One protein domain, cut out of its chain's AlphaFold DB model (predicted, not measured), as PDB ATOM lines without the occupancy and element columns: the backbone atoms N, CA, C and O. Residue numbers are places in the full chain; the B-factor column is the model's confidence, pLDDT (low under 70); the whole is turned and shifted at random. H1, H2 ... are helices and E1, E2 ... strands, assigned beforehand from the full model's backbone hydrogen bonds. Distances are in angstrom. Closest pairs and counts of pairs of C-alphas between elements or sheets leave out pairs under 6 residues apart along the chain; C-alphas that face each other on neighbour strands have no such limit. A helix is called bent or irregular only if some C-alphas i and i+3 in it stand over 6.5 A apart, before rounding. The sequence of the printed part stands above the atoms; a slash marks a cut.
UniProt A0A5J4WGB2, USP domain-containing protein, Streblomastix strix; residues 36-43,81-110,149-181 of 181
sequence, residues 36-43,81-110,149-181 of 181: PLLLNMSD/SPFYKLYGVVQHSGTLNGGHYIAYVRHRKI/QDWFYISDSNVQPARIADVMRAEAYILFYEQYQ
ATOM      1  N   PRO A  36     -47.336  -6.266  30.226       96.00
ATOM      2  CA  PRO A  36     -48.685  -5.817  29.897       96.00
ATOM      3  C   PRO A  36     -48.721  -4.924  28.646       96.00
ATOM      4  O   PRO A  36     -47.794  -4.178  28.364       96.00
ATOM      5  N   LEU A  37     -49.838  -4.918  27.913       94.12
ATOM      6  CA  LEU A  37     -50.046  -3.942  26.829       94.12
ATOM      7  C   LEU A  37     -50.320  -2.525  27.347       94.12
ATOM      8  O   LEU A  37     -50.031  -1.548  26.656       94.12
ATOM      9  N   LEU A  38     -50.896  -2.429  28.545       94.56
ATOM     10  CA  LEU A  38     -51.171  -1.192  29.261       94.56
ATOM     11  C   LEU A  38     -50.561  -1.313  30.661       94.56
ATOM     12  O   LEU A  38     -51.008  -2.122  31.469       94.56
ATOM     13  N   LEU A  39     -49.516  -0.539  30.916       95.06
ATOM     14  CA  LEU A  39     -48.763  -0.514  32.160       95.06
ATOM     15  C   LEU A  39     -49.282   0.613  33.053       95.06
ATOM     16  O   LEU A  39     -49.317   1.762  32.628       95.06
ATOM     17  N   ASN A  40     -49.663   0.291  34.286       93.88
ATOM     18  CA  ASN A  40     -49.972   1.282  35.311       93.88
ATOM     19  C   ASN A  40     -48.723   1.523  36.169       93.88
ATOM     20  O   ASN A  40     -48.220   0.583  36.780       93.88
ATOM     21  N   MET A  41     -48.230   2.761  36.207       92.31
ATOM     22  CA  MET A  41     -47.044   3.139  36.981       92.31
ATOM     23  C   MET A  41     -47.367   3.780  38.339       92.31
ATOM     24  O   MET A  41     -46.432   4.126  39.056       92.31
ATOM     25  N   SER A  42     -48.648   3.934  38.710       88.44
ATOM     26  CA  SER A  42     -49.058   4.652  39.930       88.44
ATOM     27  C   SER A  42     -48.383   4.147  41.204       88.44
ATOM     28  O   SER A  42     -47.976   4.957  42.026       88.44
ATOM     29  N   ASP A  43     -48.221   2.832  41.352       88.31
ATOM     30  CA  ASP A  43     -47.643   2.221  42.560       88.31
ATOM     31  C   ASP A  43     -46.119   2.418  42.664       88.31
ATOM     32  O   ASP A  43     -45.517   2.159  43.704       88.31
ATOM     33  N   SER A  81     -51.400  11.106  32.765       81.88
ATOM     34  CA  SER A  81     -51.945   9.765  33.020       81.88
ATOM     35  C   SER A  81     -50.854   8.773  33.472       81.88
ATOM     36  O   SER A  81     -49.814   8.685  32.805       81.88
ATOM     37  N   PRO A  82     -51.060   8.021  34.575       88.62
ATOM     38  CA  PRO A  82     -50.094   7.033  35.064       88.62
ATOM     39  C   PRO A  82     -50.077   5.763  34.205       88.62
ATOM     40  O   PRO A  82     -49.304   4.837  34.462       88.62
ATOM     41  N   PHE A  83     -50.953   5.698  33.203       92.75
ATOM     42  CA  PHE A  83     -51.040   4.597  32.271       92.75
ATOM     43  C   PHE A  83     -50.108   4.826  31.092       92.75
ATOM     44  O   PHE A  83     -50.054   5.910  30.512       92.75
ATOM     45  N   TYR A  84     -49.417   3.768  30.695       94.25
ATOM     46  CA  TYR A  84     -48.557   3.758  29.533       94.25
ATOM     47  C   TYR A  84     -48.909   2.594  28.622       94.25
ATOM     48  O   TYR A  84     -49.135   1.474  29.072       94.25
ATOM     49  N   LYS A  85     -48.926   2.835  27.319       93.56
ATOM     50  CA  LYS A  85     -49.270   1.843  26.308       93.56
ATOM     51  C   LYS A  85     -48.013   1.330  25.623       93.56
ATOM     52  O   LYS A  85     -47.156   2.111  25.213       93.56
ATOM     53  N   LEU A  86     -47.905   0.011  25.499       95.19
ATOM     54  CA  LEU A  86     -46.790  -0.627  24.813       95.19
ATOM     55  C   LEU A  86     -46.854  -0.310  23.316       95.19
ATOM     56  O   LEU A  86     -47.877  -0.557  22.663       95.19
ATOM     57  N   TYR A  87     -45.746   0.189  22.775       95.38
ATOM     58  CA  TYR A  87     -45.610   0.462  21.343       95.38
ATOM     59  C   TYR A  87     -44.336  -0.122  20.722       95.38
ATOM     60  O   TYR A  87     -44.215  -0.130  19.500       95.38
ATOM     61  N   GLY A  88     -43.402  -0.645  21.522       96.81
ATOM     62  CA  GLY A  88     -42.199  -1.289  21.002       96.81
ATOM     63  C   GLY A  88     -41.673  -2.394  21.910       96.81
ATOM     64  O   GLY A  88     -41.646  -2.244  23.128       96.81
ATOM     65  N   VAL A  89     -41.223  -3.494  21.312       98.06
ATOM     66  CA  VAL A  89     -40.565  -4.615  21.994       98.06
ATOM     67  C   VAL A  89     -39.307  -4.967  21.222       98.06
ATOM     68  O   VAL A  89     -39.381  -5.277  20.039       98.06
ATOM     69  N   VAL A  90     -38.156  -4.955  21.879       98.19
ATOM     70  CA  VAL A  90     -36.897  -5.436  21.303       98.19
ATOM     71  C   VAL A  90     -36.570  -6.773  21.932       98.19
ATOM     72  O   VAL A  90     -36.497  -6.875  23.154       98.19
ATOM     73  N   GLN A  91     -36.338  -7.785  21.105       97.31
ATOM     74  CA  GLN A  91     -35.891  -9.102  21.540       97.31
ATOM     75  C   GLN A  91     -34.445  -9.309  21.102       97.31
ATOM     76  O   GLN A  91     -34.077  -9.031  19.962       97.31
ATOM     77  N   HIS A  92     -33.634  -9.834  22.015       97.31
ATOM     78  CA  HIS A  92     -32.283 -10.292  21.718       97.31
ATOM     79  C   HIS A  92     -32.271 -11.816  21.693       97.31
ATOM     80  O   HIS A  92     -32.609 -12.446  22.692       97.31
ATOM     81  N   SER A  93     -31.838 -12.421  20.596       94.06
ATOM     82  CA  SER A  93     -31.602 -13.863  20.497       94.06
ATOM     83  C   SER A  93     -30.098 -14.129  20.519       94.06
ATOM     84  O   SER A  93     -29.356 -13.467  19.810       94.06
ATOM     85  N   GLY A  94     -29.616 -15.062  21.342       93.69
ATOM     86  CA  GLY A  94     -28.183 -15.363  21.453       93.69
ATOM     87  C   GLY A  94     -27.618 -15.226  22.866       93.69
ATOM     88  O   GLY A  94     -28.345 -15.242  23.860       93.69
ATOM     89  N   THR A  95     -26.294 -15.127  22.946       93.31
ATOM     90  CA  THR A  95     -25.508 -15.108  24.190       93.31
ATOM     91  C   THR A  95     -25.139 -13.682  24.593       93.31
ATOM     92  O   THR A  95     -25.282 -12.759  23.802       93.31
ATOM     93  N   LEU A  96     -24.579 -13.473  25.787       90.19
ATOM     94  CA  LEU A  96     -24.098 -12.140  26.182       90.19
ATOM     95  C   LEU A  96     -22.986 -11.582  25.283       90.19
ATOM     96  O   LEU A  96     -22.805 -10.371  25.223       90.19
ATOM     97  N   ASN A  97     -22.250 -12.449  24.588       91.62
ATOM     98  CA  ASN A  97     -21.118 -12.048  23.756       91.62
ATOM     99  C   ASN A  97     -21.519 -11.777  22.301       91.62
ATOM    100  O   ASN A  97     -20.691 -11.321  21.516       91.62
ATOM    101  N   GLY A  98     -22.754 -12.101  21.926       92.31
ATOM    102  CA  GLY A  98     -23.217 -11.966  20.557       92.31
ATOM    103  C   GLY A  98     -24.560 -12.638  20.335       92.31
ATOM    104  O   GLY A  98     -24.891 -13.650  20.965       92.31
ATOM    105  N   GLY A  99     -25.305 -12.068  19.400       95.12
ATOM    106  CA  GLY A  99     -26.661 -12.462  19.085       95.12
ATOM    107  C   GLY A  99     -27.263 -11.565  18.012       95.12
ATOM    108  O   GLY A  99     -26.550 -10.805  17.358       95.12
ATOM    109  N   HIS A 100     -28.574 -11.675  17.846       97.12
ATOM    110  CA  HIS A 100     -29.353 -10.941  16.863       97.12
ATOM    111  C   HIS A 100     -30.506 -10.206  17.532       97.12
ATOM    112  O   HIS A 100     -31.222 -10.788  18.355       97.12
ATOM    113  N   TYR A 101     -30.680  -8.939  17.168       97.88
ATOM    114  CA  TYR A 101     -31.764  -8.106  17.664       97.88
ATOM    115  C   TYR A 101     -32.884  -8.031  16.639       97.88
ATOM    116  O   TYR A 101     -32.651  -7.790  15.457       97.88
ATOM    117  N   ILE A 102     -34.107  -8.191  17.122       98.25
ATOM    118  CA  ILE A 102     -35.322  -7.931  16.355       98.25
ATOM    119  C   ILE A 102     -36.183  -6.929  17.116       98.25
ATOM    120  O   ILE A 102     -36.066  -6.806  18.340       98.25
ATOM    121  N   ALA A 103     -37.077  -6.254  16.406       98.06
ATOM    122  CA  ALA A 103     -38.049  -5.358  17.008       98.06
ATOM    123  C   ALA A 103     -39.468  -5.696  16.553       98.06
ATOM    124  O   ALA A 103     -39.712  -5.967  15.379       98.06
ATOM    125  N   TYR A 104     -40.405  -5.622  17.488       97.50
ATOM    126  CA  TYR A 104     -41.822  -5.499  17.207       97.50
ATOM    127  C   TYR A 104     -42.232  -4.062  17.486       97.50
ATOM    128  O   TYR A 104     -42.008  -3.564  18.589       97.50
ATOM    129  N   VAL A 105     -42.823  -3.388  16.504       96.00
ATOM    130  CA  VAL A 105     -43.226  -1.983  16.631       96.00
ATOM    131  C   VAL A 105     -44.699  -1.844  16.310       96.00
ATOM    132  O   VAL A 105     -45.186  -2.390  15.318       96.00
ATOM    133  N   ARG A 106     -45.405  -1.096  17.156       93.38
ATOM    134  CA  ARG A 106     -46.795  -0.736  16.949       93.38
ATOM    135  C   ARG A 106     -46.888   0.509  16.076       93.38
ATOM    136  O   ARG A 106     -46.299   1.542  16.390       93.38
ATOM    137  N   HIS A 107     -47.669   0.439  15.009       86.06
ATOM    138  CA  HIS A 107     -47.968   1.587  14.172       86.06
ATOM    139  C   HIS A 107     -48.924   2.550  14.889       86.06
ATOM    140  O   HIS A 107     -49.959   2.147  15.431       86.06
ATOM    141  N   ARG A 108     -48.606   3.848  14.868       78.38
ATOM    142  CA  ARG A 108     -49.541   4.888  15.305       78.38
ATOM    143  C   ARG A 108     -50.517   5.157  14.166       78.38
ATOM    144  O   ARG A 108     -50.111   5.588  13.091       78.38
ATOM    145  N   LYS A 109     -51.812   4.924  14.388       68.50
ATOM    146  CA  LYS A 109     -52.845   5.371  13.443       68.50
ATOM    147  C   LYS A 109     -52.825   6.897  13.410       68.50
ATOM    148  O   LYS A 109     -53.297   7.538  14.343       68.50
ATOM    149  N   ILE A 110     -52.271   7.472  12.346       63.25
ATOM    150  CA  ILE A 110     -52.450   8.892  12.055       63.25
ATOM    151  C   ILE A 110     -53.905   9.037  11.616       63.25
ATOM    152  O   ILE A 110     -54.273   8.644  10.508       63.25
ATOM    153  N   GLN A 149     -53.734  -5.760  12.751       61.12
ATOM    154  CA  GLN A 149     -52.589  -5.273  11.950       61.12
ATOM    155  C   GLN A 149     -51.915  -3.998  12.492       61.12
ATOM    156  O   GLN A 149     -51.399  -3.182  11.732       61.12
ATOM    157  N   ASP A 150     -51.894  -3.813  13.812       86.38
ATOM    158  CA  ASP A 150     -51.202  -2.671  14.426       86.38
ATOM    159  C   ASP A 150     -49.702  -2.937  14.648       86.38
ATOM    160  O   ASP A 150     -48.985  -2.003  14.992       86.38
ATOM    161  N   TRP A 151     -49.212  -4.171  14.482       94.56
ATOM    162  CA  TRP A 151     -47.840  -4.554  14.831       94.56
ATOM    163  C   TRP A 151     -47.027  -5.037  13.633       94.56
ATOM    164  O   TRP A 151     -47.520  -5.757  12.766       94.56
ATOM    165  N   PHE A 152     -45.746  -4.682  13.631       95.69
ATOM    166  CA  PHE A 152     -44.780  -5.075  12.612       95.69
ATOM    167  C   PHE A 152     -43.561  -5.717  13.260       95.69
ATOM    168  O   PHE A 152     -43.006  -5.173  14.211       95.69
ATOM    169  N   TYR A 153     -43.144  -6.857  12.721       96.88
ATOM    170  CA  TYR A 153     -41.857  -7.489  12.965       96.88
ATOM    171  C   TYR A 153     -40.798  -6.851  12.065       96.88
ATOM    172  O   TYR A 153     -41.008  -6.690  10.861       96.88
ATOM    173  N   ILE A 154     -39.654  -6.517  12.650       97.62
ATOM    174  CA  ILE A 154     -38.524  -5.885  11.978       97.62
ATOM    175  C   ILE A 154     -37.255  -6.645  12.363       97.62
ATOM    176  O   ILE A 154     -36.900  -6.738  13.541       97.62
ATOM    177  N   SER A 155     -36.563  -7.170  11.358       97.69
ATOM    178  CA  SER A 155     -35.265  -7.828  11.493       97.69
ATOM    179  C   SER A 155     -34.386  -7.418  10.322       97.69
ATOM    180  O   SER A 155     -34.645  -7.808   9.184       97.69
ATOM    181  N   ASP A 156     -33.378  -6.591  10.591       97.00
ATOM    182  CA  ASP A 156     -32.524  -5.959   9.582       97.00
ATOM    183  C   ASP A 156     -33.334  -5.319   8.437       97.00
ATOM    184  O   ASP A 156     -34.015  -4.315   8.628       97.00
ATOM    185  N   SER A 157     -33.265  -5.899   7.234       97.56
ATOM    186  CA  SER A 157     -33.977  -5.438   6.033       97.56
ATOM    187  C   SER A 157     -35.354  -6.085   5.839       97.56
ATOM    188  O   SER A 157     -36.043  -5.762   4.875       97.56
ATOM    189  N   ASN A 158     -35.757  -7.016   6.708       96.50
ATOM    190  CA  ASN A 158     -37.038  -7.710   6.625       96.50
ATOM    191  C   ASN A 158     -38.069  -7.048   7.547       96.50
ATOM    192  O   ASN A 158     -37.916  -7.068   8.771       96.50
ATOM    193  N   VAL A 159     -39.129  -6.502   6.953       96.12
ATOM    194  CA  VAL A 159     -40.263  -5.900   7.664       96.12
ATOM    195  C   VAL A 159     -41.530  -6.639   7.269       96.12
ATOM    196  O   VAL A 159     -41.841  -6.750   6.083       96.12
ATOM    197  N   GLN A 160     -42.255  -7.161   8.255       94.88
ATOM    198  CA  GLN A 160     -43.450  -7.974   8.033       94.88
ATOM    199  C   GLN A 160     -44.524  -7.653   9.077       94.88
ATOM    200  O   GLN A 160     -44.181  -7.332  10.214       94.88
ATOM    201  N   PRO A 161     -45.821  -7.744   8.742       94.56
ATOM    202  CA  PRO A 161     -46.882  -7.681   9.743       94.56
ATOM    203  C   PRO A 161     -46.705  -8.781  10.798       94.56
ATOM    204  O   PRO A 161     -46.330  -9.906  10.470       94.56
ATOM    205  N   ALA A 162     -46.991  -8.465  12.059       94.00
ATOM    206  CA  ALA A 162     -46.900  -9.393  13.182       94.00
ATOM    207  C   ALA A 162     -48.217  -9.431  13.957       94.00
ATOM    208  O   ALA A 162     -48.883  -8.409  14.118       94.00
ATOM    209  N   ARG A 163     -48.582 -10.604  14.480       93.31
ATOM    210  CA  ARG A 163     -49.743 -10.721  15.366       93.31
ATOM    211  C   ARG A 163     -49.373 -10.289  16.770       93.31
ATOM    212  O   ARG A 163     -48.263 -10.539  17.239       93.31
ATOM    213  N   ILE A 164     -50.345  -9.754  17.502       93.44
ATOM    214  CA  ILE A 164     -50.156  -9.391  18.910       93.44
ATOM    215  C   ILE A 164     -49.694 -10.581  19.764       93.44
ATOM    216  O   ILE A 164     -48.847 -10.425  20.638       93.44
ATOM    217  N   ALA A 165     -50.180 -11.789  19.468       94.12
ATOM    218  CA  ALA A 165     -49.768 -13.008  20.157       94.12
ATOM    219  C   ALA A 165     -48.273 -13.332  19.976       94.12
ATOM    220  O   ALA A 165     -47.674 -13.952  20.852       94.12
ATOM    221  N   ASP A 166     -47.658 -12.929  18.864       94.50
ATOM    222  CA  ASP A 166     -46.221 -13.116  18.636       94.50
ATOM    223  C   ASP A 166     -45.417 -12.105  19.451       94.50
ATOM    224  O   ASP A 166     -44.459 -12.480  20.126       94.50
ATOM    225  N   VAL A 167     -45.882 -10.853  19.488       95.50
ATOM    226  CA  VAL A 167     -45.288  -9.784  20.302       95.50
ATOM    227  C   VAL A 167     -45.279 -10.171  21.780       95.50
ATOM    228  O   VAL A 167     -44.236 -10.116  22.416       95.50
ATOM    229  N   MET A 168     -46.411 -10.631  22.321       95.62
ATOM    230  CA  MET A 168     -46.544 -10.986  23.744       95.62
ATOM    231  C   MET A 168     -45.723 -12.223  24.150       95.62
ATOM    232  O   MET A 168     -45.419 -12.411  25.327       95.62
ATOM    233  N   ARG A 169     -45.355 -13.075  23.184       95.81
ATOM    234  CA  ARG A 169     -44.496 -14.251  23.401       95.81
ATOM    235  C   ARG A 169     -43.003 -13.944  23.282       95.81
ATOM    236  O   ARG A 169     -42.195 -14.819  23.582       95.81
ATOM    237  N   ALA A 170     -42.627 -12.742  22.850       95.06
ATOM    238  CA  ALA A 170     -41.230 -12.375  22.674       95.06
ATOM    239  C   ALA A 170     -40.459 -12.404  24.006       95.06
ATOM    240  O   ALA A 170     -40.945 -11.939  25.038       95.06
ATOM    241  N   GLU A 171     -39.219 -12.897  23.969       95.56
ATOM    242  CA  GLU A 171     -38.251 -12.745  25.063       95.56
ATOM    243  C   GLU A 171     -37.741 -11.300  25.075       95.56
ATOM    244  O   GLU A 171     -36.683 -10.975  24.520       95.56
ATOM    245  N   ALA A 172     -38.554 -10.407  25.637       95.94
ATOM    246  CA  ALA A 172     -38.283  -8.982  25.628       95.94
ATOM    247  C   ALA A 172     -36.979  -8.654  26.364       95.94
ATOM    248  O   ALA A 172     -36.773  -9.014  27.521       95.94
ATOM    249  N   TYR A 173     -36.109  -7.928  25.671       96.94
ATOM    250  CA  TYR A 173     -34.889  -7.350  26.212       96.94
ATOM    251  C   TYR A 173     -35.090  -5.874  26.576       96.94
ATOM    252  O   TYR A 173     -34.641  -5.434  27.630       96.94
ATOM    253  N   ILE A 174     -35.794  -5.115  25.728       97.88
ATOM    254  CA  ILE A 174     -36.168  -3.715  25.982       97.88
ATOM    255  C   ILE A 174     -37.635  -3.531  25.597       97.88
ATOM    256  O   ILE A 174     -38.070  -4.004  24.546       97.88
ATOM    257  N   LEU A 175     -38.389  -2.825  26.438       98.12
ATOM    258  CA  LEU A 175     -39.784  -2.469  26.197       98.12
ATOM    259  C   LEU A 175     -39.916  -0.953  26.092       98.12
ATOM    260  O   LEU A 175     -39.370  -0.217  26.912       98.12
ATOM    261  N   PHE A 176     -40.671  -0.497  25.100       97.38
ATOM    262  CA  PHE A 176     -40.983   0.906  24.881       97.38
ATOM    263  C   PHE A 176     -42.467   1.149  25.131       97.38
ATOM    264  O   PHE A 176     -43.341   0.583  24.466       97.38
ATOM    265  N   TYR A 177     -42.722   2.024  26.096       95.75
ATOM    266  CA  TYR A 177     -44.042   2.433  26.545       95.75
ATOM    267  C   TYR A 177     -44.206   3.938  26.333       95.75
ATOM    268  O   TYR A 177     -43.294   4.712  26.617       95.75
ATOM    269  N   GLU A 178     -45.348   4.354  25.795       92.62
ATOM    270  CA  GLU A 178     -45.710   5.763  25.625       92.62
ATOM    271  C   GLU A 178     -46.830   6.116  26.591       92.62
ATOM    272  O   GLU A 178     -47.666   5.269  26.902       92.62
ATOM    273  N   GLN A 179     -46.850   7.353  27.081       90.69
ATOM    274  CA  GLN A 179     -47.908   7.800  27.975       90.69
ATOM    275  C   GLN A 179     -49.268   7.696  27.277       90.69
ATOM    276  O   GLN A 179     -49.442   8.165  26.151       90.69
ATOM    277  N   TYR A 180     -50.222   7.051  27.942       81.69
ATOM    278  CA  TYR A 180     -51.571   6.864  27.437       81.69
ATOM    279  C   TYR A 180     -52.374   8.148  27.666       81.69
ATOM    280  O   TYR A 180     -52.635   8.501  28.817       81.69
ATOM    281  N   GLN A 181     -52.698   8.850  26.577       69.31
ATOM    282  CA  GLN A 181     -53.482  10.090  26.578       69.31
ATOM    283  C   GLN A 181     -54.981   9.826  26.712       69.31
ATOM    284  O   GLN A 181     -55.465   8.852  26.090       69.31
TER     285      GLN A 181
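AT A GLANCE: This is residues 36 to 43, 81 to 110 and 149 to 181 of the 181 residues of the protein "USP domain-containing protein" of Streblomastix strix (UniProt A0A5J4WGB2). What would one see first? A single strongly twisted sheet of six strands is built round the long, bent strand E2, with one short helix, H1, over one face and the other face bare. The tip of the hairpin E2 and E3, residues 94 to 99, sticks out at one end. What is it made of, and how large is it? The printed part has 71 residues, with E1, E2, E3, E4, E5, H1 and E6 in chain order; it is mostly strand, and the neighbour strands of the branched sheet are antiparallel. It is only just compact, close to loose, with a radius of gyration of the C-alphas of 13.2 A and spans of 38 by 29 by 18 A.

IN THESE COORDINATES: Where are the longer strands? E2, residues 83 to 95, covers 33.2 A from C-alpha 83 at (-51.040, 4.597, 32.271) and bends by 59 degrees at residue 87. E3, residues 98 to 106, covers 26.4 A, and E6, residues 172 to 179, covers 19.5 A to C-alpha 179 at (-47.908, 7.800, 27.975). Where are the others? E1 is residues 38 to 40, 6.6 A; E4 is residues 151 to 155, 13.4 A; E5 is residues 158 to 162, 12.0 A. H1, residues 164 to 169, covers 8.7 A.

HOW THE PARTS SIT: What stands beside E2? E1 and E3 lie on one side of it and E6 on the other side, in staggered pairing: E1 over residues 83 to 85, E6 over 84 to 91 and E3 over 88 to 95. Within hydrogen-bond range are N 39 and O 84 at 2.8 A, N 91 and O 102 at 2.9 A, and N 90 and O 174 at 2.8 A. What follows beyond E3? E4 is its antiparallel neighbour, with N 103 and O 154 at 2.9 A, and E4 and E5 form a hairpin, with N 153 and O 160 at 2.8 A. Where is H1? It is on the sheet at a height of 9.3 A, over E3 and along the strands, at 27 degrees to E3 on the local plane; the closest C-alphas of H1 and E3 are those of Val 167 and Tyr 104, 6.3 A apart. Every O i to N i+4 pair in H1 is within hydrogen-bond range.

THE WHOLE: How far does it reach? The two C-alphas farthest apart, those of Asp 43 and Ser 157, are 39.7 A apart. Where is it cut? Residues 44 to 80 and 111 to 148 are not printed; C-alphas 43 and 81 are 12.9 A apart, and C-alphas 110 and 149 are 14.2 A apart. Of the links that are printed whole, each is tight. Where is confidence low? The mean pLDDT of the printed part is 92.5, and residues 109 to 110, 149 and 181 are under 70.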